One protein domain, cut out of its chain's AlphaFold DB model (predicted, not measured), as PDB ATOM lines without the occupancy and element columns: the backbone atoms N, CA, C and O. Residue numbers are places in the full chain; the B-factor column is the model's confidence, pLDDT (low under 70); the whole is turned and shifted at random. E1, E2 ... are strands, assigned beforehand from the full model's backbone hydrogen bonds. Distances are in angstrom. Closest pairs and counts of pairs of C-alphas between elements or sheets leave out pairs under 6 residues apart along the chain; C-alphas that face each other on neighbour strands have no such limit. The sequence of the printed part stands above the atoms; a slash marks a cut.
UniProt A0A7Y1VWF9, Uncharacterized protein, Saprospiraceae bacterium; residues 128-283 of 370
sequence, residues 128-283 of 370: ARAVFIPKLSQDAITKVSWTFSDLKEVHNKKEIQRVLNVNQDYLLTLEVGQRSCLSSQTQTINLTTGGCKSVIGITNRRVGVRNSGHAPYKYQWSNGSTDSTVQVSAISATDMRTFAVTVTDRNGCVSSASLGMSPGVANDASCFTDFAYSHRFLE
ATOM      1  N   ALA A 128     -13.474  -1.849 -44.872       66.06
ATOM      2  CA  ALA A 128     -14.577  -2.729 -45.204       66.06
ATOM      3  C   ALA A 128     -14.955  -2.567 -46.671       66.06
ATOM      4  O   ALA A 128     -15.054  -1.451 -47.177       66.06
ATOM      5  N   ARG A 129     -15.224  -3.685 -47.346       75.44
ATOM      6  CA  ARG A 129     -15.823  -3.670 -48.676       75.44
ATOM      7  C   ARG A 129     -17.323  -3.517 -48.503       75.44
ATOM      8  O   ARG A 129     -17.994  -4.425 -48.007       75.44
ATOM      9  N   ALA A 130     -17.827  -2.358 -48.892       78.44
ATOM     10  CA  ALA A 130     -19.240  -2.047 -48.926       78.44
ATOM     11  C   ALA A 130     -19.769  -2.173 -50.358       78.44
ATOM     12  O   ALA A 130     -19.119  -1.763 -51.322       78.44
ATOM     13  N   VAL A 131     -20.957  -2.755 -50.482       81.62
ATOM     14  CA  VAL A 131     -21.710  -2.868 -51.730       81.62
ATOM     15  C   VAL A 131     -22.970  -2.033 -51.578       81.62
ATOM     16  O   VAL A 131     -23.757  -2.284 -50.661       81.62
ATOM     17  N   PHE A 132     -23.145  -1.051 -52.459       82.44
ATOM     18  CA  PHE A 132     -24.274  -0.125 -52.456       82.44
ATOM     19  C   PHE A 132     -25.190  -0.433 -53.631       82.44
ATOM     20  O   PHE A 132     -24.756  -0.466 -54.786       82.44
ATOM     21  N   ILE A 133     -26.461  -0.670 -53.312       83.38
ATOM     22  CA  ILE A 133     -27.473  -1.117 -54.262       83.38
ATOM     23  C   ILE A 133     -28.673  -0.172 -54.155       83.38
ATOM     24  O   ILE A 133     -29.270  -0.059 -53.077       83.38
ATOM     25  N   PRO A 134     -29.063   0.499 -55.246       80.88
ATOM     26  CA  PRO A 134     -30.211   1.379 -55.244       80.88
ATOM     27  C   PRO A 134     -31.478   0.518 -55.242       80.88
ATOM     28  O   PRO A 134     -31.582  -0.469 -55.974       80.88
ATOM     29  N   LYS A 135     -32.460   0.884 -54.421       76.31
ATOM     30  CA  LYS A 135     -33.787   0.267 -54.433       76.31
ATOM     31  C   LYS A 135     -34.674   1.059 -55.376       76.31
ATOM     32  O   LYS A 135     -35.256   2.072 -55.003       76.31
ATOM     33  N   LEU A 136     -34.735   0.598 -56.617       71.00
ATOM     34  CA  LEU A 136     -35.483   1.258 -57.678       71.00
ATOM     35  C   LEU A 136     -36.866   0.623 -57.817       71.00
ATOM     36  O   LEU A 136     -36.991  -0.598 -57.849       71.00
ATOM     37  N   SER A 137     -37.907   1.450 -57.909       59.00
ATOM     38  CA  SER A 137     -39.293   0.994 -58.065       59.00
ATOM     39  C   SER A 137     -39.662   0.593 -59.499       59.00
ATOM     40  O   SER A 137     -40.684  -0.064 -59.676       59.00
ATOM     41  N   GLN A 138     -38.877   0.982 -60.518       59.62
ATOM     42  CA  GLN A 138     -39.125   0.675 -61.938       59.62
ATOM     43  C   GLN A 138     -37.826   0.613 -62.769       59.62
ATOM     44  O   GLN A 138     -36.853   1.306 -62.471       59.62
ATOM     45  N   ASP A 139     -37.845  -0.142 -63.876       57.09
ATOM     46  CA  ASP A 139     -36.747  -0.236 -64.861       57.09
ATOM     47  C   ASP A 139     -36.550   1.029 -65.722       57.09
ATOM     48  O   ASP A 139     -35.585   1.124 -66.479       57.09
ATOM     49  N   ALA A 140     -37.445   2.016 -65.614       56.59
ATOM     50  CA  ALA A 140     -37.474   3.207 -66.465       56.59
ATOM     51  C   ALA A 140     -36.460   4.307 -66.075       56.59
ATOM     52  O   ALA A 140     -36.344   5.323 -66.765       56.59
ATOM     53  N   ILE A 141     -35.695   4.104 -65.000       66.44
ATOM     54  CA  ILE A 141     -34.666   5.042 -64.541       66.44
ATOM     55  C   ILE A 141     -33.484   5.031 -65.513       66.44
ATOM     56  O   ILE A 141     -32.762   4.041 -65.643       66.44
ATOM     57  N   THR A 142     -33.275   6.163 -66.183       68.19
ATOM     58  CA  THR A 142     -32.231   6.335 -67.203       68.19
ATOM     59  C   THR A 142     -30.940   6.931 -66.652       68.19
ATOM     60  O   THR A 142     -29.914   6.873 -67.324       68.19
ATOM     61  N   LYS A 143     -30.972   7.528 -65.454       78.50
ATOM     62  CA  LYS A 143     -29.809   8.137 -64.801       78.50
ATOM     63  C   LYS A 143     -29.684   7.624 -63.370       78.50
ATOM     64  O   LYS A 143     -30.641   7.715 -62.609       78.50
ATOM     65  N   VAL A 144     -28.507   7.119 -63.017       84.88
ATOM     66  CA  VAL A 144     -28.112   6.766 -61.648       84.88
ATOM     67  C   VAL A 144     -26.695   7.278 -61.452       84.88
ATOM     68  O   VAL A 144     -25.831   6.942 -62.259       84.88
ATOM     69  N   SER A 145     -26.468   8.076 -60.415       88.06
ATOM     70  CA  SER A 145     -25.141   8.567 -60.049       88.06
ATOM     71  C   SER A 145     -24.911   8.498 -58.545       88.06
ATOM     72  O   SER A 145     -25.791   8.826 -57.754       88.06
ATOM     73  N   TRP A 146     -23.704   8.096 -58.157       88.50
ATOM     74  CA  TRP A 146     -23.251   8.067 -56.770       88.50
ATOM     75  C   TRP A 146     -22.123   9.069 -56.567       88.50
ATOM     76  O   TRP A 146     -21.184   9.086 -57.364       88.50
ATOM     77  N   THR A 147     -22.192   9.844 -55.487       89.69
ATOM     78  CA  THR A 147     -21.129  10.769 -55.065       89.69
ATOM     79  C   THR A 147     -20.774  10.504 -53.609       89.69
ATOM     80  O   THR A 147     -21.667  10.418 -52.762       89.69
ATOM     81  N   PHE A 148     -19.482  10.396 -53.308       86.62
ATOM     82  CA  PHE A 148     -18.984  10.254 -51.941       86.62
ATOM     83  C   PHE A 148     -18.339  11.561 -51.479       86.62
ATOM     84  O   PHE A 148     -17.664  12.218 -52.255       86.62
ATOM     85  N   SER A 149     -18.491  11.942 -50.213       85.75
ATOM     86  CA  SER A 149     -17.906  13.191 -49.693       85.75
ATOM     87  C   SER A 149     -16.387  13.291 -49.826       85.75
ATOM     88  O   SER A 149     -15.848  14.391 -49.870       85.75
ATOM     89  N   ASP A 150     -15.695  12.157 -49.833       79.56
ATOM     90  CA  ASP A 150     -14.237  12.079 -49.860       79.56
ATOM     91  C   ASP A 150     -13.656  11.942 -51.273       79.56
ATOM     92  O   ASP A 150     -12.456  12.126 -51.462       79.56
ATOM     93  N   LEU A 151     -14.496  11.678 -52.273       68.00
ATOM     94  CA  LEU A 151     -14.104  11.647 -53.675       68.00
ATOM     95  C   LEU A 151     -14.944  12.667 -54.434       68.00
ATOM     96  O   LEU A 151     -16.159  12.545 -54.520       68.00
ATOM     97  N   LYS A 152     -14.304  13.630 -55.099       63.12
ATOM     98  CA  LYS A 152     -14.992  14.516 -56.060       63.12
ATOM     99  C   LYS A 152     -15.472  13.772 -57.326       63.12
ATOM    100  O   LYS A 152     -15.771  14.406 -58.333       63.12
ATOM    101  N   GLU A 153     -15.498  12.440 -57.298       68.25
ATOM    102  CA  GLU A 153     -15.817  11.566 -58.419       68.25
ATOM    103  C   GLU A 153     -17.280  11.113 -58.377       68.25
ATOM    104  O   GLU A 153     -17.850  10.863 -57.313       68.25
ATOM    105  N   VAL A 154     -17.874  10.987 -59.565       78.62
ATOM    106  CA  VAL A 154     -19.263  10.564 -59.764       78.62
ATOM    107  C   VAL A 154     -19.277   9.217 -60.479       78.62
ATOM    108  O   VAL A 154     -18.745   9.083 -61.582       78.62
ATOM    109  N   HIS A 155     -19.925   8.216 -59.885       80.62
ATOM    110  CA  HIS A 155     -20.056   6.888 -60.486       80.62
ATOM    111  C   HIS A 155     -21.440   6.688 -61.098       80.62
ATOM    112  O   HIS A 155     -22.436   6.714 -60.384       80.62
ATOM    113  N   ASN A 156     -21.504   6.385 -62.397       83.50
ATOM    114  CA  ASN A 156     -22.765   6.228 -63.139       83.50
ATOM    115  C   ASN A 156     -23.226   4.762 -63.290       83.50
ATOM    116  O   ASN A 156     -23.771   4.370 -64.321       83.50
ATOM    117  N   LYS A 157     -22.939   3.914 -62.294       82.75
ATOM    118  CA  LYS A 157     -23.308   2.488 -62.296       82.75
ATOM    119  C   LYS A 157     -24.489   2.248 -61.357       82.75
ATOM    120  O   LYS A 157     -24.587   2.900 -60.322       82.75
ATOM    121  N   LYS A 158     -25.363   1.289 -61.701       80.38
ATOM    122  CA  LYS A 158     -26.489   0.891 -60.837       80.38
ATOM    123  C   LYS A 158     -25.973   0.429 -59.474       80.38
ATOM    124  O   LYS A 158     -26.309   1.044 -58.478       80.38
ATOM    125  N   GLU A 159     -25.115  -0.584 -59.445       83.69
ATOM    126  CA  GLU A 159     -24.417  -1.028 -58.236       83.69
ATOM    127  C   GLU A 159     -22.989  -0.485 -58.226       83.69
ATOM    128  O   GLU A 159     -22.311  -0.467 -59.260       83.69
ATOM    129  N   ILE A 160     -22.525  -0.084 -57.045       83.38
ATOM    130  CA  ILE A 160     -21.123   0.250 -56.819       83.38
ATOM    131  C   ILE A 160     -20.578  -0.526 -55.623       83.38
ATOM    132  O   ILE A 160     -21.263  -0.756 -54.626       83.38
ATOM    133  N   GLN A 161     -19.314  -0.914 -55.730       83.81
ATOM    134  CA  GLN A 161     -18.569  -1.542 -54.651       83.81
ATOM    135  C   GLN A 161     -17.396  -0.650 -54.302       83.81
ATOM    136  O   GLN A 161     -16.735  -0.117 -55.194       83.81
ATOM    137  N   ARG A 162     -17.145  -0.482 -53.007       81.75
ATOM    138  CA  ARG A 162     -16.082   0.389 -52.532       81.75
ATOM    139  C   ARG A 162     -15.467  -0.137 -51.248       81.75
ATOM    140  O   ARG A 162     -16.166  -0.663 -50.386       81.75
ATOM    141  N   VAL A 163     -14.156   0.030 -51.128       77.94
ATOM    142  CA  VAL A 163     -13.435  -0.158 -49.871       77.94
ATOM    143  C   VAL A 163     -13.472   1.164 -49.106       77.94
ATOM    144  O   VAL A 163     -13.076   2.197 -49.641       77.94
ATOM    145  N   LEU A 164     -14.018   1.135 -47.895       79.56
ATOM    146  CA  LEU A 164     -14.142   2.284 -46.999       79.56
ATOM    147  C   LEU A 164     -13.296   2.060 -45.759       79.56
ATOM    148  O   LEU A 164     -13.258   0.932 -45.269       79.56
ATOM    149  N   ASN A 165     -12.702   3.121 -45.218       80.00
ATOM    150  CA  ASN A 165     -12.048   3.051 -43.921       80.00
ATOM    151  C   ASN A 165     -13.087   2.910 -42.806       80.00
ATOM    152  O   ASN A 165     -14.195   3.442 -42.867       80.00
ATOM    153  N   VAL A 166     -12.726   2.174 -41.768       75.25
ATOM    154  CA  VAL A 166     -13.545   2.002 -40.568       75.25
ATOM    155  C   VAL A 166     -13.290   3.165 -39.601       75.25
ATOM    156  O   VAL A 166     -12.218   3.756 -39.592       75.25
ATOM    157  N   ASN A 167     -14.291   3.502 -38.783       73.31
ATOM    158  CA  ASN A 167     -14.321   4.625 -37.838       73.31
ATOM    159  C   ASN A 167     -14.224   6.008 -38.504       73.31
ATOM    160  O   ASN A 167     -13.865   6.986 -37.855       73.31
ATOM    161  N   GLN A 168     -14.586   6.089 -39.783       78.31
ATOM    162  CA  GLN A 168     -14.697   7.325 -40.544       78.31
ATOM    163  C   GLN A 168     -16.133   7.497 -41.051       78.31
ATOM    164  O   GLN A 168     -16.782   6.527 -41.453       78.31
ATOM    165  N   ASP A 169     -16.613   8.739 -41.036       81.69
ATOM    166  CA  ASP A 169     -17.899   9.103 -41.621       81.69
ATOM    167  C   ASP A 169     -17.742   9.436 -43.102       81.69
ATOM    168  O   ASP A 169     -16.903  10.249 -43.499       81.69
ATOM    169  N   TYR A 170     -18.609   8.843 -43.915       84.56
ATOM    170  CA  TYR A 170     -18.761   9.171 -45.328       84.56
ATOM    171  C   TYR A 170     -20.166   9.700 -45.570       84.56
ATOM    172  O   TYR A 170     -21.138   9.097 -45.116       84.56
ATOM    173  N   LEU A 171     -20.307  10.784 -46.327       87.19
ATOM    174  CA  LEU A 171     -21.602  11.148 -46.894       87.19
ATOM    175  C   LEU A 171     -21.698  10.513 -48.272       87.19
ATOM    176  O   LEU A 171     -20.908  10.826 -49.164       87.19
ATOM    177  N   LEU A 172     -22.662   9.616 -48.437       89.00
ATOM    178  CA  LEU A 172     -22.976   9.010 -49.720       89.00
ATOM    179  C   LEU A 172     -24.267   9.613 -50.250       89.00
ATOM    180  O   LEU A 172     -25.304   9.523 -49.593       89.00
ATOM    181  N   THR A 173     -24.195  10.200 -51.439       88.44
ATOM    182  CA  THR A 173     -25.355  10.723 -52.161       88.44
ATOM    183  C   THR A 173     -25.657   9.840 -53.361       88.44
ATOM    184  O   THR A 173     -24.805   9.667 -54.233       88.44
ATOM    185  N   LEU A 174     -26.873   9.301 -53.398       87.81
ATOM    186  CA  LEU A 174     -27.470   8.664 -54.564       87.81
ATOM    187  C   LEU A 174     -28.365   9.682 -55.264       87.81
ATOM    188  O   LEU A 174     -29.295  10.206 -54.655       87.81
ATOM    189  N   GLU A 175     -28.132   9.899 -56.550       86.94
ATOM    190  CA  GLU A 175     -29.053  10.603 -57.433       86.94
ATOM    191  C   GLU A 175     -29.630   9.623 -58.449       86.94
ATOM    192  O   GLU A 175     -28.895   8.852 -59.073       86.94
ATOM    193  N   VAL A 176     -30.943   9.674 -58.660       82.44
ATOM    194  CA  VAL A 176     -31.581   8.959 -59.769       82.44
ATOM    195  C   VAL A 176     -32.467   9.899 -60.555       82.44
ATOM    196  O   VAL A 176     -33.005  10.870 -60.023       82.44
ATOM    197  N   GLY A 177     -32.656   9.593 -61.832       78.31
ATOM    198  CA  GLY A 177     -33.610  10.329 -62.631       78.31
ATOM    199  C   GLY A 177     -34.086   9.612 -63.880       78.31
ATOM    200  O   GLY A 177     -33.455   8.692 -64.406       78.31
ATOM    201  N   GLN A 178     -35.215  10.099 -64.374       73.56
ATOM    202  CA  GLN A 178     -35.818   9.730 -65.645       73.56
ATOM    203  C   GLN A 178     -36.421  10.987 -66.260       73.56
ATOM    204  O   GLN A 178     -37.189  11.658 -65.583       73.56
ATOM    205  N   ARG A 179     -36.109  11.273 -67.534       70.75
ATOM    206  CA  ARG A 179     -36.630  12.383 -68.369       70.75
ATOM    207  C   ARG A 179     -36.854  13.729 -67.643       70.75
ATOM    208  O   ARG A 179     -36.063  14.639 -67.848       70.75
ATOM    209  N   SER A 180     -37.915  13.867 -66.845       69.31
ATOM    210  CA  SER A 180     -38.343  15.083 -66.134       69.31
ATOM    211  C   SER A 180     -38.255  15.024 -64.599       69.31
ATOM    212  O   SER A 180     -38.690  15.966 -63.941       69.31
ATOM    213  N   CYS A 181     -37.737  13.946 -64.008       72.06
ATOM    214  CA  CYS A 181     -37.621  13.793 -62.558       72.06
ATOM    215  C   CYS A 181     -36.187  13.439 -62.138       72.06
ATOM    216  O   CYS A 181     -35.573  12.557 -62.738       72.06
ATOM    217  N   LEU A 182     -35.665  14.135 -61.117       78.38
ATOM    218  CA  LEU A 182     -34.336  13.930 -60.527       78.38
ATOM    219  C   LEU A 182     -34.425  13.977 -58.999       78.38
ATOM    220  O   LEU A 182     -34.558  15.060 -58.443       78.38
ATOM    221  N   SER A 183     -34.341  12.833 -58.329       79.81
ATOM    222  CA  SER A 183     -34.376  12.738 -56.865       79.81
ATOM    223  C   SER A 183     -32.991  12.431 -56.313       79.81
ATOM    224  O   SER A 183     -32.202  11.749 -56.974       79.81
ATOM    225  N   SER A 184     -32.707  12.906 -55.098       82.75
ATOM    226  CA  SER A 184     -31.479  12.560 -54.391       82.75
ATOM    227  C   SER A 184     -31.712  12.181 -52.932       82.75
ATOM    228  O   SER A 184     -32.590  12.701 -52.233       82.75
ATOM    229  N   GLN A 185     -30.896  11.241 -52.469       84.88
ATOM    230  CA  GLN A 185     -30.848  10.785 -51.089       84.88
ATOM    231  C   GLN A 185     -29.398  10.806 -50.625       84.88
ATOM    232  O   GLN A 185     -28.534  10.205 -51.261       84.88
ATOM    233  N   THR A 186     -29.147  11.458 -49.494       87.44
ATOM    234  CA  THR A 186     -27.826  11.516 -48.870       87.44
ATOM    235  C   THR A 186     -27.875  10.837 -47.511       87.44
ATOM    236  O   THR A 186     -28.710  11.175 -46.675       87.44
ATOM    237  N   GLN A 187     -26.968   9.899 -47.261       85.00
ATOM    238  CA  GLN A 187     -26.873   9.192 -45.987       85.00
ATOM    239  C   GLN A 187     -25.455   9.272 -45.425       85.00
ATOM    240  O   GLN A 187     -24.479   9.154 -46.170       85.00
ATOM    241  N   THR A 188     -25.341   9.411 -44.103       85.50
ATOM    242  CA  THR A 188     -24.074   9.169 -43.403       85.50
ATOM    243  C   THR A 188     -23.828   7.667 -43.287       85.50
ATOM    244  O   THR A 188     -24.618   6.942 -42.681       85.50
ATOM    245  N   ILE A 189     -22.715   7.207 -43.847       83.31
ATOM    246  CA  ILE A 189     -22.218   5.843 -43.723       83.31
ATOM    247  C   ILE A 189     -21.079   5.860 -42.710       83.31
ATOM    248  O   ILE A 189     -20.030   6.448 -42.962       83.31
ATOM    249  N   ASN A 190     -21.293   5.192 -41.580       76.94
ATOM    250  CA  ASN A 190     -20.282   4.967 -40.557       76.94
ATOM    251  C   ASN A 190     -20.118   3.458 -40.335       76.94
ATOM    252  O   ASN A 190     -21.086   2.740 -40.059       76.94
ATOM    253  N   LEU A 191     -18.891   2.959 -40.476       75.06
ATOM    254  CA  LEU A 191     -18.554   1.557 -40.238       75.06
ATOM    255  C   LEU A 191     -17.586   1.483 -39.061       75.06
ATOM    256  O   LEU A 191     -16.448   1.880 -39.223       75.06
ATOM    257  N   THR A 192     -17.992   0.964 -37.898       69.06
ATOM    258  CA  THR A 192     -17.096   0.807 -36.726       69.06
ATOM    259  C   THR A 192     -16.850  -0.656 -36.336       69.06
ATOM    260  O   THR A 192     -17.710  -1.523 -36.541       69.06
ATOM    261  N   THR A 193     -15.689  -0.957 -35.750       61.59
ATOM    262  CA  THR A 193     -15.271  -2.293 -35.267       61.59
ATOM    263  C   THR A 193     -15.556  -2.478 -33.769       61.59
ATOM    264  O   THR A 193     -14.680  -2.777 -32.964       61.59
ATOM    265  N   GLY A 194     -16.826  -2.332 -33.386       59.31
ATOM    266  CA  GLY A 194     -17.298  -2.540 -32.013       59.31
ATOM    267  C   GLY A 194     -17.908  -1.276 -31.420       59.31
ATOM    268  O   GLY A 194     -17.307  -0.210 -31.452       59.31
ATOM    269  N   GLY A 195     -19.131  -1.410 -30.917       64.19
ATOM    270  CA  GLY A 195     -19.956  -0.306 -30.434       64.19
ATOM    271  C   GLY A 195     -21.420  -0.513 -30.814       64.19
ATOM    272  O   GLY A 195     -21.743  -1.304 -31.709       64.19
ATOM    273  N   CYS A 196     -22.313   0.183 -30.120       67.19
ATOM    274  CA  CYS A 196     -23.688   0.320 -30.568       67.19
ATOM    275  C   CYS A 196     -23.713   1.129 -31.875       67.19
ATOM    276  O   CYS A 196     -22.926   2.055 -32.063       67.19
ATOM    277  N   LYS A 197     -24.595   0.760 -32.802       74.69
ATOM    278  CA  LYS A 197     -24.741   1.440 -34.094       74.69
ATOM    279  C   LYS A 197     -26.196   1.724 -34.350       74.69
ATOM    280  O   LYS A 197     -27.045   0.910 -33.994       74.69
ATOM    281  N   SER A 198     -26.443   2.799 -35.072       75.19
ATOM    282  CA  SER A 198     -27.750   3.146 -35.594       75.19
ATOM    283  C   SER A 198     -27.623   3.448 -37.075       75.19
ATOM    284  O   SER A 198     -26.807   4.262 -37.485       75.19
ATOM    285  N   VAL A 199     -28.424   2.768 -37.887       76.06
ATOM    286  CA  VAL A 199     -28.545   3.039 -39.320       76.06
ATOM    287  C   VAL A 199     -29.953   3.540 -39.568       76.06
ATOM    288  O   VAL A 199     -30.917   2.861 -39.211       76.06
ATOM    289  N   ILE A 200     -30.081   4.713 -40.179       77.31
ATOM    290  CA  ILE A 200     -31.372   5.214 -40.647       77.31
ATOM    291  C   ILE A 200     -31.630   4.677 -42.052       77.31
ATOM    292  O   ILE A 200     -30.748   4.706 -42.898       77.31
ATOM    293  N   GLY A 201     -32.850   4.226 -42.317       73.88
ATOM    294  CA  GLY A 201     -33.316   3.941 -43.669       73.88
ATOM    295  C   GLY A 201     -34.748   4.414 -43.854       73.88
ATOM    296  O   GLY A 201     -35.435   4.745 -42.885       73.88
ATOM    297  N   ILE A 202     -35.207   4.418 -45.101       74.19
ATOM    298  CA  ILE A 202     -36.596   4.708 -45.436       74.19
ATOM    299  C   ILE A 202     -37.242   3.504 -46.105       74.19
ATOM    300  O   ILE A 202     -36.629   2.760 -46.862       74.19
ATOM    301  N   THR A 203     -38.506   3.260 -45.798       69.88
ATOM    302  CA  THR A 203     -39.322   2.256 -46.482       69.88
ATOM    303  C   THR A 203     -40.765   2.728 -46.423       69.88
ATOM    304  O   THR A 203     -41.257   3.062 -45.348       69.88
ATOM    305  N   ASN A 204     -41.450   2.799 -47.567       67.19
ATOM    306  CA  ASN A 204     -42.860   3.206 -47.653       67.19
ATOM    307  C   ASN A 204     -43.182   4.500 -46.874       67.19
ATOM    308  O   ASN A 204     -44.116   4.532 -46.076       67.19
ATOM    309  N   ARG A 205     -42.386   5.563 -47.083       71.62
ATOM    310  CA  ARG A 205     -42.513   6.876 -46.403       71.62
ATOM    311  C   ARG A 205     -42.351   6.845 -44.876       71.62
ATOM    312  O   ARG A 205     -42.732   7.792 -44.190       71.62
ATOM    313  N   ARG A 206     -41.745   5.792 -44.330       80.44
ATOM    314  CA  ARG A 206     -41.350   5.711 -42.922       80.44
ATOM    315  C   ARG A 206     -39.843   5.721 -42.818       80.44
ATOM    316  O   ARG A 206     -39.194   4.872 -43.423       80.44
ATOM    317  N   VAL A 207     -39.309   6.655 -42.044       83.81
ATOM    318  CA  VAL A 207     -37.901   6.652 -41.659       83.81
ATOM    319  C   VAL A 207     -37.790   5.838 -40.381       83.81
ATOM    320  O   VAL A 207     -38.468   6.126 -39.396       83.81
ATOM    321  N   GLY A 208     -36.981   4.789 -40.407       84.25
ATOM    322  CA  GLY A 208     -36.765   3.909 -39.265       84.25
ATOM    323  C   GLY A 208     -35.291   3.792 -38.931       84.25
ATOM    324  O   GLY A 208     -34.436   3.993 -39.794       84.25
ATOM    325  N   VAL A 209     -35.006   3.437 -37.679       84.50
ATOM    326  CA  VAL A 209     -33.644   3.129 -37.238       84.50
ATOM    327  C   VAL A 209     -33.482   1.629 -37.050       84.50
ATOM    328  O   VAL A 209     -34.285   0.975 -36.384       84.50
ATOM    329  N   ARG A 210     -32.403   1.081 -37.599       82.81
ATOM    330  CA  ARG A 210     -31.917  -0.253 -37.269       82.81
ATOM    331  C   ARG A 210     -30.728  -0.124 -36.330       82.81
ATOM    332  O   ARG A 210     -29.734   0.498 -36.695       82.81
ATOM    333  N   ASN A 211     -30.828  -0.736 -35.151       81.12
ATOM    334  CA  ASN A 211     -29.789  -0.654 -34.130       81.12
ATOM    335  C   ASN A 211     -29.006  -1.958 -33.979       81.12
ATOM    336  O   ASN A 211     -29.574  -3.048 -34.083       81.12
ATOM    337  N   SER A 212     -27.724  -1.838 -33.647       71.75
ATOM    338  CA  SER A 212     -26.949  -2.875 -32.967       71.75
ATOM    339  C   SER A 212     -26.579  -2.361 -31.579       71.75
ATOM    340  O   SER A 212     -26.182  -1.209 -31.452       71.75
ATOM    341  N   GLY A 213     -26.722  -3.173 -30.537       75.12
ATOM    342  CA  GLY A 213     -26.502  -2.767 -29.145       75.12
ATOM    343  C   GLY A 213     -27.388  -3.563 -28.193       75.12
ATOM    344  O   GLY A 213     -27.994  -4.560 -28.596       75.12
ATOM    345  N   HIS A 214     -27.472  -3.130 -26.934       80.62
ATOM    346  CA  HIS A 214     -28.306  -3.798 -25.933       80.62
ATOM    347  C   HIS A 214     -29.613  -3.037 -25.721       80.62
ATOM    348  O   HIS A 214     -29.631  -1.932 -25.179       80.62
ATOM    349  N   ALA A 215     -30.724  -3.656 -26.122       83.94
ATOM    350  CA  ALA A 215     -32.054  -3.136 -25.831       83.94
ATOM    351  C   ALA A 215     -32.300  -3.035 -24.302       83.94
ATOM    352  O   ALA A 215     -31.740  -3.827 -23.534       83.94
ATOM    353  N   PRO A 216     -33.173  -2.122 -23.833       92.06
ATOM    354  CA  PRO A 216     -33.963  -1.160 -24.610       92.06
ATOM    355  C   PRO A 216     -33.141   0.016 -25.162       92.06
ATOM    356  O   PRO A 216     -32.114   0.386 -24.604       92.06
ATOM    357  N   TYR A 217     -33.639   0.614 -26.248       90.69
ATOM    358  CA  TYR A 217     -33.046   1.791 -26.890       90.69
ATOM    359  C   TYR A 217     -33.867   3.046 -26.594       90.69
ATOM    360  O   TYR A 217     -35.098   2.997 -26.603       90.69
ATOM    361  N   LYS A 218     -33.186   4.173 -26.388       93.56
ATOM    362  CA  LYS A 218     -33.773   5.515 -26.336       93.56
ATOM    363  C   LYS A 218     -33.447   6.248 -27.628       93.56
ATOM    364  O   LYS A 218     -32.294   6.229 -28.045       93.56
ATOM    365  N   TYR A 219     -34.442   6.890 -28.231       94.44
ATOM    366  CA  TYR A 219     -34.283   7.662 -29.461       94.44
ATOM    367  C   TYR A 219     -34.500   9.141 -29.172       94.44
ATOM    368  O   TYR A 219     -35.385   9.505 -28.400       94.44
ATOM    369  N   GLN A 220     -33.711   9.978 -29.828       95.50
ATOM    370  CA  GLN A 220     -33.892  11.417 -29.852       95.50
ATOM    371  C   GLN A 220     -33.731  11.889 -31.291       95.50
ATOM    372  O   GLN A 220     -32.620  11.996 -31.812       95.50
ATOM    373  N   TRP A 221     -34.856  12.141 -31.946       93.44
ATOM    374  CA  TRP A 221     -34.863  12.707 -33.284       93.44
ATOM    375  C   TRP A 221     -34.726  14.227 -33.232       93.44
ATOM    376  O   TRP A 221     -35.211  14.890 -32.318       93.44
ATOM    377  N   SER A 222     -34.133  14.791 -34.277       90.25
ATOM    378  CA  SER A 222     -34.053  16.241 -34.526       90.25
ATOM    379  C   SER A 222     -35.410  16.961 -34.517       90.25
ATOM    380  O   SER A 222     -35.463  18.148 -34.218       90.25
ATOM    381  N   ASN A 223     -36.511  16.256 -34.796       87.44
ATOM    382  CA  ASN A 223     -37.877  16.788 -34.705       87.44
ATOM    383  C   ASN A 223     -38.519  16.624 -33.310       87.44
ATOM    384  O   ASN A 223     -39.714  16.864 -33.160       87.44
ATOM    385  N   GLY A 224     -37.759  16.168 -32.311       90.81
ATOM    386  CA  GLY A 224     -38.220  15.944 -30.941       90.81
ATOM    387  C   GLY A 224     -38.925  14.607 -30.691       90.81
ATOM    388  O   GLY A 224     -39.279  14.330 -29.549       90.81
ATOM    389  N   SER A 225     -39.123  13.760 -31.709       93.44
ATOM    390  CA  SER A 225     -39.697  12.423 -31.508       93.44
ATOM    391  C   SER A 225     -38.752  11.518 -30.707       93.44
ATOM    392  O   SER A 225     -37.526  11.620 -30.810       93.44
ATOM    393  N   THR A 226     -39.338  10.591 -29.950       94.75
ATOM    394  CA  THR A 226     -38.638   9.529 -29.210       94.75
ATOM    395  C   THR A 226     -38.983   8.122 -29.705       94.75
ATOM    396  O   THR A 226     -38.572   7.133 -29.097       94.75
ATOM    397  N   ASP A 227     -39.748   8.015 -30.793       93.62
ATOM    398  CA  ASP A 227     -40.149   6.735 -31.376       93.62
ATOM    399  C   ASP A 227     -39.003   6.110 -32.183       93.62
ATOM    400  O   ASP A 227     -38.110   6.798 -32.671       93.62
ATOM    401  N   SER A 228     -39.036   4.794 -32.405       88.25
ATOM    402  CA  SER A 228     -38.054   4.115 -33.272       88.25
ATOM    403  C   SER A 228     -38.226   4.435 -34.766       88.25
ATOM    404  O   SER A 228     -37.362   4.099 -35.583       88.25
ATOM    405  N   THR A 229     -39.338   5.078 -35.134       89.81
ATOM    406  CA  THR A 229     -39.669   5.474 -36.505       89.81
ATOM    407  C   THR A 229     -40.341   6.838 -36.541       89.81
ATOM    408  O   THR A 229     -41.172   7.124 -35.683       89.81
ATOM    409  N   VAL A 230     -40.089   7.617 -37.592       88.69
ATOM    410  CA  VAL A 230     -40.791   8.874 -37.886       88.69
ATOM    411  C   VAL A 230     -41.436   8.821 -39.274       88.69
ATOM    412  O   VAL A 230     -40.915   8.201 -40.205       88.69
ATOM    413  N   GLN A 231     -42.613   9.433 -39.419       81.81
ATOM    414  CA  GLN A 231     -43.328   9.485 -40.698       81.81
ATOM    415  C   GLN A 231     -42.791  10.612 -41.577       81.81
ATOM    416  O   GLN A 231     -42.517  11.714 -41.099       81.81
ATOM    417  N   VAL A 232     -42.715  10.354 -42.879       73.56
ATOM    418  CA  VAL A 232     -42.424  11.371 -43.887       73.56
ATOM    419  C   VAL A 232     -43.743  11.866 -44.465       73.56
ATOM    420  O   VAL A 232     -44.430  11.142 -45.187       73.56
ATOM    421  N   SER A 233     -44.111  13.106 -44.138       70.44
ATOM    422  CA  SER A 233     -45.195  13.813 -44.827       70.44
ATOM    423  C   SER A 233     -44.839  14.022 -46.301       70.44
ATOM    424  O   SER A 233     -43.665  13.966 -46.663       70.44
ATOM    425  N   ALA A 234     -45.828  14.301 -47.158       61.38
ATOM    426  CA  ALA A 234     -45.553  14.674 -48.546       61.38
ATOM    427  C   ALA A 234     -44.486  15.786 -48.591       61.38
ATOM    428  O   ALA A 234     -44.578  16.776 -47.864       61.38
ATOM    429  N   ILE A 235     -43.443  15.560 -49.386       61.16
ATOM    430  CA  ILE A 235     -42.335  16.491 -49.576       61.16
ATOM    431  C   ILE A 235     -42.592  17.164 -50.927       61.16
ATOM    432  O   ILE A 235     -42.707  16.457 -51.931       61.16
ATOM    433  N   SER A 236     -42.768  18.489 -50.966       61.09
ATOM    434  CA  SER A 236     -42.936  19.198 -52.241       61.09
ATOM    435  C   SER A 236     -41.633  19.155 -53.041       61.09
ATOM    436  O   SER A 236     -40.576  18.984 -52.450       61.09
ATOM    437  N   ALA A 237     -41.674  19.337 -54.367       58.41
ATOM    438  CA  ALA A 237     -40.495  19.240 -55.247       58.41
ATOM    439  C   ALA A 237     -39.325  20.189 -54.894       58.41
ATOM    440  O   ALA A 237     -38.256  20.082 -55.484       58.41
ATOM    441  N   THR A 238     -39.527  21.119 -53.960       61.12
ATOM    442  CA  THR A 238     -38.537  22.092 -53.487       61.12
ATOM    443  C   THR A 238     -38.138  21.902 -52.021       61.12
ATOM    444  O   THR A 238     -37.254  22.609 -51.542       61.12
ATOM    445  N   ASP A 239     -38.770  20.984 -51.283       70.50
ATOM    446  CA  ASP A 239     -38.511  20.806 -49.852       70.50
ATOM    447  C   ASP A 239     -37.348  19.837 -49.619       70.50
ATOM    448  O   ASP A 239     -37.479  18.627 -49.800       70.50
ATOM    449  N   MET A 240     -36.226  20.346 -49.121       72.25
ATOM    450  CA  MET A 240     -35.157  19.503 -48.589       72.25
ATOM    451  C   MET A 240     -35.457  19.135 -47.131       72.25
ATOM    452  O   MET A 240     -35.853  19.989 -46.335       72.25
ATOM    453  N   ARG A 241     -35.271  17.867 -46.756       79.88
ATOM    454  CA  ARG A 241     -35.485  17.398 -45.379       79.88
ATOM    455  C   ARG A 241     -34.303  16.587 -44.889       79.88
ATOM    456  O   ARG A 241     -33.847  15.685 -45.581       79.88
ATOM    457  N   THR A 242     -33.882  16.859 -43.661       85.75
ATOM    458  CA  THR A 242     -32.865  16.068 -42.970       85.75
ATOM    459  C   THR A 242     -33.464  15.460 -41.716       85.75
ATOM    460  O   THR A 242     -34.004  16.170 -40.871       85.75
ATOM    461  N   PHE A 243     -33.355  14.143 -41.590       88.00
ATOM    462  CA  PHE A 243     -33.694  13.400 -40.388       88.00
ATOM    463  C   PHE A 243     -32.400  12.994 -39.694       88.00
ATOM    464  O   PHE A 243     -31.668  12.150 -40.201       88.00
ATOM    465  N   ALA A 244     -32.122  13.595 -38.542       90.81
ATOM    466  CA  ALA A 244     -31.049  13.161 -37.654       90.81
ATOM    467  C   ALA A 244     -31.633  12.494 -36.405       90.81
ATOM    468  O   ALA A 244     -32.633  12.985 -35.866       90.81
ATOM    469  N   VAL A 245     -31.011  11.402 -35.960       92.00
ATOM    470  CA  VAL A 245     -31.357  10.688 -34.726       92.00
ATOM    471  C   VAL A 245     -30.108  10.415 -33.905       92.00
ATOM    472  O   VAL A 245     -29.080  10.016 -34.451       92.00
ATOM    473  N   THR A 246     -30.234  10.577 -32.594       91.75
ATOM    474  CA  THR A 246     -29.297  10.046 -31.606       91.75
ATOM    475  C   THR A 246     -29.975   8.897 -30.875       91.75
ATOM    476  O   THR A 246     -31.122   9.015 -30.439       91.75
ATOM    477  N   VAL A 247     -29.285   7.769 -30.759       90.00
ATOM    478  CA  VAL A 247     -29.773   6.563 -30.094       90.00
ATOM    479  C   VAL A 247     -28.846   6.208 -28.948       90.00
ATOM    480  O   VAL A 247     -27.630   6.187 -29.116       90.00
ATOM    481  N   THR A 248     -29.427   5.891 -27.796       89.81
ATOM    482  CA  THR A 248     -28.698   5.401 -26.623       89.81
ATOM    483  C   THR A 248     -29.197   4.017 -26.241       89.81
ATOM    484  O   THR A 248     -30.406   3.810 -26.117       89.81
ATOM    485  N   ASP A 249     -28.291   3.062 -26.059       89.25
ATOM    486  CA  ASP A 249     -28.622   1.711 -25.597       89.25
ATOM    487  C   ASP A 249     -28.663   1.608 -24.055       89.25
ATOM    488  O   ASP A 249     -28.368   2.574 -23.342       89.25
ATOM    489  N   ARG A 250     -29.042   0.442 -23.509       87.75
ATOM    490  CA  ARG A 250     -29.132   0.231 -22.049       87.75
ATOM    491  C   ARG A 250     -27.800   0.436 -21.322       87.75
ATOM    492  O   ARG A 250     -27.807   0.822 -20.154       87.75
ATOM    493  N   ASN A 251     -26.682   0.174 -21.990       85.19
ATOM    494  CA  ASN A 251     -25.346   0.264 -21.409       85.19
ATOM    495  C   ASN A 251     -24.753   1.675 -21.544       85.19
ATOM    496  O   ASN A 251     -23.586   1.880 -21.222       85.19
ATOM    497  N   GLY A 252     -25.544   2.649 -22.009       82.62
ATOM    498  CA  GLY A 252     -25.116   4.034 -22.174       82.62
ATOM    499  C   GLY A 252     -24.306   4.280 -23.443       82.62
ATOM    500  O   GLY A 252     -23.760   5.367 -23.606       82.62
ATOM    501  N   CYS A 253     -24.233   3.312 -24.357       84.56
ATOM    502  CA  CYS A 253     -23.582   3.527 -25.636       84.56
ATOM    503  C   CYS A 253     -24.449   4.441 -26.516       84.56
ATOM    504  O   CYS A 253     -25.652   4.206 -26.651       84.56
ATOM    505  N   VAL A 254     -23.838   5.467 -27.118       86.31
ATOM    506  CA  VAL A 254     -24.512   6.480 -27.945       86.31
ATOM    507  C   VAL A 254     -24.075   6.364 -29.406       86.31
ATOM    508  O   VAL A 254     -22.882   6.299 -29.694       86.31
ATOM    509  N   SER A 255     -25.037   6.375 -30.329       86.19
ATOM    510  CA  SER A 255     -24.814   6.393 -31.779       86.19
ATOM    511  C   SER A 255     -25.687   7.456 -32.447       86.19
ATOM    512  O   SER A 255     -26.808   7.701 -32.004       86.19
ATOM    513  N   SER A 256     -25.193   8.083 -33.512       87.38
ATOM    514  CA  SER A 256     -25.938   9.067 -34.302       87.38
ATOM    515  C   SER A 256     -25.989   8.675 -35.771       87.38
ATOM    516  O   SER A 256     -25.024   8.138 -36.308       87.38
ATOM    517  N   ALA A 257     -27.094   8.994 -36.437       85.50
ATOM    518  CA  ALA A 257     -27.243   8.810 -37.874       85.50
ATOM    519  C   ALA A 257     -28.029   9.965 -38.496       85.50
ATOM    520  O   ALA A 257     -28.869  10.582 -37.834       85.50
ATOM    521  N   SER A 258     -27.768  10.234 -39.778       86.81
ATOM    522  CA  SER A 258     -28.482  11.257 -40.538       86.81
ATOM    523  C   SER A 258     -28.893  10.774 -41.931       86.81
ATOM    524  O   SER A 258     -28.194   9.984 -42.572       86.81
ATOM    525  N   LEU A 259     -30.059  11.248 -42.369       85.88
ATOM    526  CA  LEU A 259     -30.642  11.010 -43.683       85.88
ATOM    527  C   LEU A 259     -31.130  12.343 -44.258       85.88
ATOM    528  O   LEU A 259     -32.113  12.902 -43.777       85.88
ATOM    529  N   GLY A 260     -30.445  12.835 -45.284       85.62
ATOM    530  CA  GLY A 260     -30.860  13.962 -46.112       85.62
ATOM    531  C   GLY A 260     -31.667  13.490 -47.321       85.62
ATOM    532  O   GLY A 260     -31.349  12.482 -47.951       85.62
ATOM    533  N   MET A 261     -32.724  14.220 -47.646       80.00
ATOM    534  CA  MET A 261     -33.629  13.921 -48.749       80.00
ATOM    535  C   MET A 261     -33.916  15.192 -49.540       80.00
ATOM    536  O   MET A 261     -34.300  16.207 -48.953       80.00
ATOM    537  N   SER A 262     -33.796  15.107 -50.865       76.50
ATOM    538  CA  SER A 262     -34.269  16.130 -51.794       76.50
ATOM    539  C   SER A 262     -35.162  15.473 -52.849       76.50
ATOM    540  O   SER A 262     -34.699  14.604 -53.592       76.50
ATOM    541  N   PRO A 263     -36.442  15.848 -52.946       65.00
ATOM    542  CA  PRO A 263     -37.315  15.318 -53.975       65.00
ATOM    543  C   PRO A 263     -36.950  15.870 -55.350       65.00
ATOM    544  O   PRO A 263     -36.814  17.074 -55.546       65.00
ATOM    545  N   GLY A 264     -36.917  14.974 -56.327       61.00
ATOM    546  CA  GLY A 264     -37.231  15.316 -57.708       61.00
ATOM    547  C   GLY A 264     -38.721  15.252 -57.902       61.00
ATOM    548  O   GLY A 264     -39.313  14.289 -57.435       61.00
ATOM    549  N   VAL A 265     -39.309  16.267 -58.546       52.50
ATOM    550  CA  VAL A 265     -40.728  16.381 -58.956       52.50
ATOM    551  C   VAL A 265     -41.615  15.234 -58.423       52.50
ATOM    552  O   VAL A 265     -41.940  14.282 -59.131       52.50
ATOM    553  N   ALA A 266     -41.961  15.307 -57.132       45.25
ATOM    554  CA  ALA A 266     -42.389  14.178 -56.291       45.25
ATOM    555  C   ALA A 266     -43.846  13.711 -56.470       45.25
ATOM    556  O   ALA A 266     -44.455  13.189 -55.535       45.25
ATOM    557  N   ASN A 267     -44.416  13.878 -57.661       50.00
ATOM    558  CA  ASN A 267     -45.766  13.387 -57.947       50.00
ATOM    559  C   ASN A 267     -45.763  11.989 -58.573       50.00
ATOM    560  O   ASN A 267     -46.828  11.396 -58.725       50.00
ATOM    561  N   ASP A 268     -44.587  11.447 -58.893       57.84
ATOM    562  CA  ASP A 268     -44.449  10.085 -59.382       57.84
ATOM    563  C   ASP A 268     -43.711   9.220 -58.352       57.84
ATOM    564  O   ASP A 268     -42.524   9.406 -58.077       57.84
ATOM    565  N   ALA A 269     -44.429   8.253 -57.772       57.19
ATOM    566  CA  ALA A 269     -43.856   7.249 -56.877       57.19
ATOM    567  C   ALA A 269     -42.748   6.418 -57.557       57.19
ATOM    568  O   ALA A 269     -41.990   5.753 -56.855       57.19
ATOM    569  N   SER A 270     -42.632   6.479 -58.892       58.59
ATOM    570  CA  SER A 270     -41.567   5.848 -59.676       58.59
ATOM    571  C   SER A 270     -40.173   6.461 -59.468       58.59
ATOM    572  O   SER A 270     -39.183   5.795 -59.766       58.59
ATOM    573  N   CYS A 271     -40.086   7.698 -58.963       64.06
ATOM    574  CA  CYS A 271     -38.850   8.490 -58.940       64.06
ATOM    575  C   CYS A 271     -38.274   8.702 -57.527       64.06
ATOM    576  O   CYS A 271     -37.360   9.499 -57.324       64.06
ATOM    577  N   PHE A 272     -38.792   7.995 -56.521       70.62
ATOM    578  CA  PHE A 272     -38.245   8.063 -55.170       70.62
ATOM    579  C   PHE A 272     -36.914   7.300 -55.068       70.62
ATOM    580  O   PHE A 272     -36.837   6.127 -55.429       70.62
ATOM    581  N   THR A 273     -35.873   7.949 -54.543       72.12
ATOM    582  CA  THR A 273     -34.564   7.325 -54.290       72.12
ATOM    583  C   THR A 273     -34.487   6.711 -52.903       72.12
ATOM    584  O   THR A 273     -34.588   7.428 -51.908       72.12
ATOM    585  N   ASP A 274     -34.232   5.407 -52.848       75.31
ATOM    586  CA  ASP A 274     -33.735   4.715 -51.659       75.31
ATOM    587  C   ASP A 274     -32.549   3.821 -52.042       75.31
ATOM    588  O   ASP A 274     -32.441   3.381 -53.191       75.31
ATOM    589  N   PHE A 275     -31.681   3.498 -51.089       77.88
ATOM    590  CA  PHE A 275     -30.675   2.461 -51.277       77.88
ATOM    591  C   PHE A 275     -30.495   1.583 -50.046       77.88
ATOM    592  O   PHE A 275     -30.794   1.946 -48.911       77.88
ATOM    593  N   ALA A 276     -30.007   0.372 -50.290       77.44
ATOM    594  CA  ALA A 276     -29.444  -0.476 -49.258       77.44
ATOM    595  C   ALA A 276     -27.938  -0.580 -49.465       77.44
ATOM    596  O   ALA A 276     -27.431  -0.498 -50.585       77.44
ATOM    597  N   TYR A 277     -27.230  -0.835 -48.374       75.31
ATOM    598  CA  TYR A 277     -25.850  -1.262 -48.451       75.31
ATOM    599  C   TYR A 277     -25.613  -2.454 -47.537       75.31
ATOM    600  O   TYR A 277     -26.220  -2.593 -46.473       75.31
ATOM    601  N   SER A 278     -24.721  -3.329 -47.978       73.44
ATOM    602  CA  SER A 278     -24.155  -4.391 -47.156       73.44
ATOM    603  C   SER A 278     -22.651  -4.193 -47.090       73.44
ATOM    604  O   SER A 278     -22.063  -3.561 -47.967       73.44
ATOM    605  N   HIS A 279     -22.018  -4.693 -46.036       66.38
ATOM    606  CA  HIS A 279     -20.571  -4.625 -45.918       66.38
ATOM    607  C   HIS A 279     -20.023  -5.940 -45.397       66.38
ATOM    608  O   HIS A 279     -20.622  -6.604 -44.550       66.38
ATOM    609  N   ARG A 280     -18.841  -6.278 -45.894       67.75
ATOM    610  CA  ARG A 280     -17.958  -7.257 -45.288       67.75
ATOM    611  C   ARG A 280     -16.720  -6.491 -44.875       67.75
ATOM    612  O   ARG A 280     -16.076  -5.862 -45.713       67.75
ATOM    613  N   PHE A 281     -16.407  -6.509 -43.588       66.62
ATOM    614  CA  PHE A 281     -15.117  -5.989 -43.180       66.62
ATOM    615  C   PHE A 281     -14.028  -6.816 -43.844       66.62
ATOM    616  O   PHE A 281     -14.103  -8.046 -43.818       66.62
ATOM    617  N   LEU A 282     -13.076  -6.132 -44.461       54.75
ATOM    618  CA  LEU A 282     -11.947  -6.814 -45.045       54.75
ATOM    619  C   LEU A 282     -11.001  -7.150 -43.902       54.75
ATOM    620  O   LEU A 282     -10.699  -6.314 -43.046       54.75
ATOM    621  N   GLU A 283     -10.597  -8.411 -43.866       52.94
ATOM    622  CA  GLU A 283      -9.317  -8.740 -43.266       52.94
ATOM    623  C   GLU A 283      -8.267  -7.984 -44.083       52.94
ATOM    624  O   GLU A 283      -8.468  -7.738 -45.274       52.94
TER     625      GLU A 283
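AT A GLANCE: This is residues 128 to 283 of the 370 residues of an uncharacterized protein of Saprospiraceae bacterium (UniProt A0A7Y1VWF9). Look for a broad, strongly twisted wall of seven strands, E3 E2 E5 E6 E12 E11 E9, with two small three-stranded sheets over the same face of it. The sheet E4 E1 E13 covers part of the wall toward its E3 end, and the sheet E7 E8 E10 covers part toward its E9 end, like the two halves of an interrupted second layer. The 156 printed residues include thirteen named strands, E1 to E13 in chain order, and no named helix, an all-strand class. The three sheets are antiparallel throughout. The whole is compact, with a radius of gyration of the C-alphas of 15.9 A and spans of 50 by 39 by 24 A.

IN THESE COORDINATES: Begin in the large sheet with E5, residues 169 to 178, 30.0 A long; find C-alpha 169 at (-17.899, 9.103, -41.621). E6, residues 181 to 190, comes back over 29.4 A. Beside it is E12, residues 254 to 262, 27.5 A, then E11, residues 241 to 248, 23.3 A, and E9, residues 218 to 221. On the other side of E5 are E2, residues 143 to 148, and E3, residues 151 to 155. One small sheet holds E4, residues 160 to 165, E1, residues 128 to 135, from C-alpha 128 at (-14.577, -2.729, -45.204), and E13, residues 274 to 281, ending at C-alpha 281 (-15.117, -5.989, -43.180). The other holds E7, residues 197 to 203, E8, residues 206 to 212, and E10, residues 229 to 231.

HOW THE PARTS SIT: In the large sheet, the hairpin E5 and E6 has N 174 and O 185 at 2.9 A, within hydrogen-bond range. E6 and E12 have N 186 and O 260 at 2.9 A, and the hairpin E11 and E12 has N 243 and O 259 at 2.8 A. Its edge strands are E3 and E9. The three sheets make a stack of sheets, face to face in turn. The best planes of the large sheet and E7 E8 E10 are 9 degrees apart; the closest C-alphas of E7 and E12 are those of Lys 197 and Ser 255, 5.5 A. For E4 E1 E13 the planes are 19 degrees apart; the closest C-alphas of E6 and E13 are those of Gln 185 and Asp 274, 6.7 A. Within that sheet, look at N 131 and O 278 of E1 and E13, 2.9 A. E1 and E7 are apart.

THE WHOLE: The two C-alphas farthest apart are those of Arg 179 and Asn 251, 49.8 A. The printed part has no cut, and the link E12 to E13, with 11 residues, is the long one. The mean pLDDT of the printed part is 77.5; among the residues under 70 you will find 137 to 142, 263 to 271 and 279 to 283.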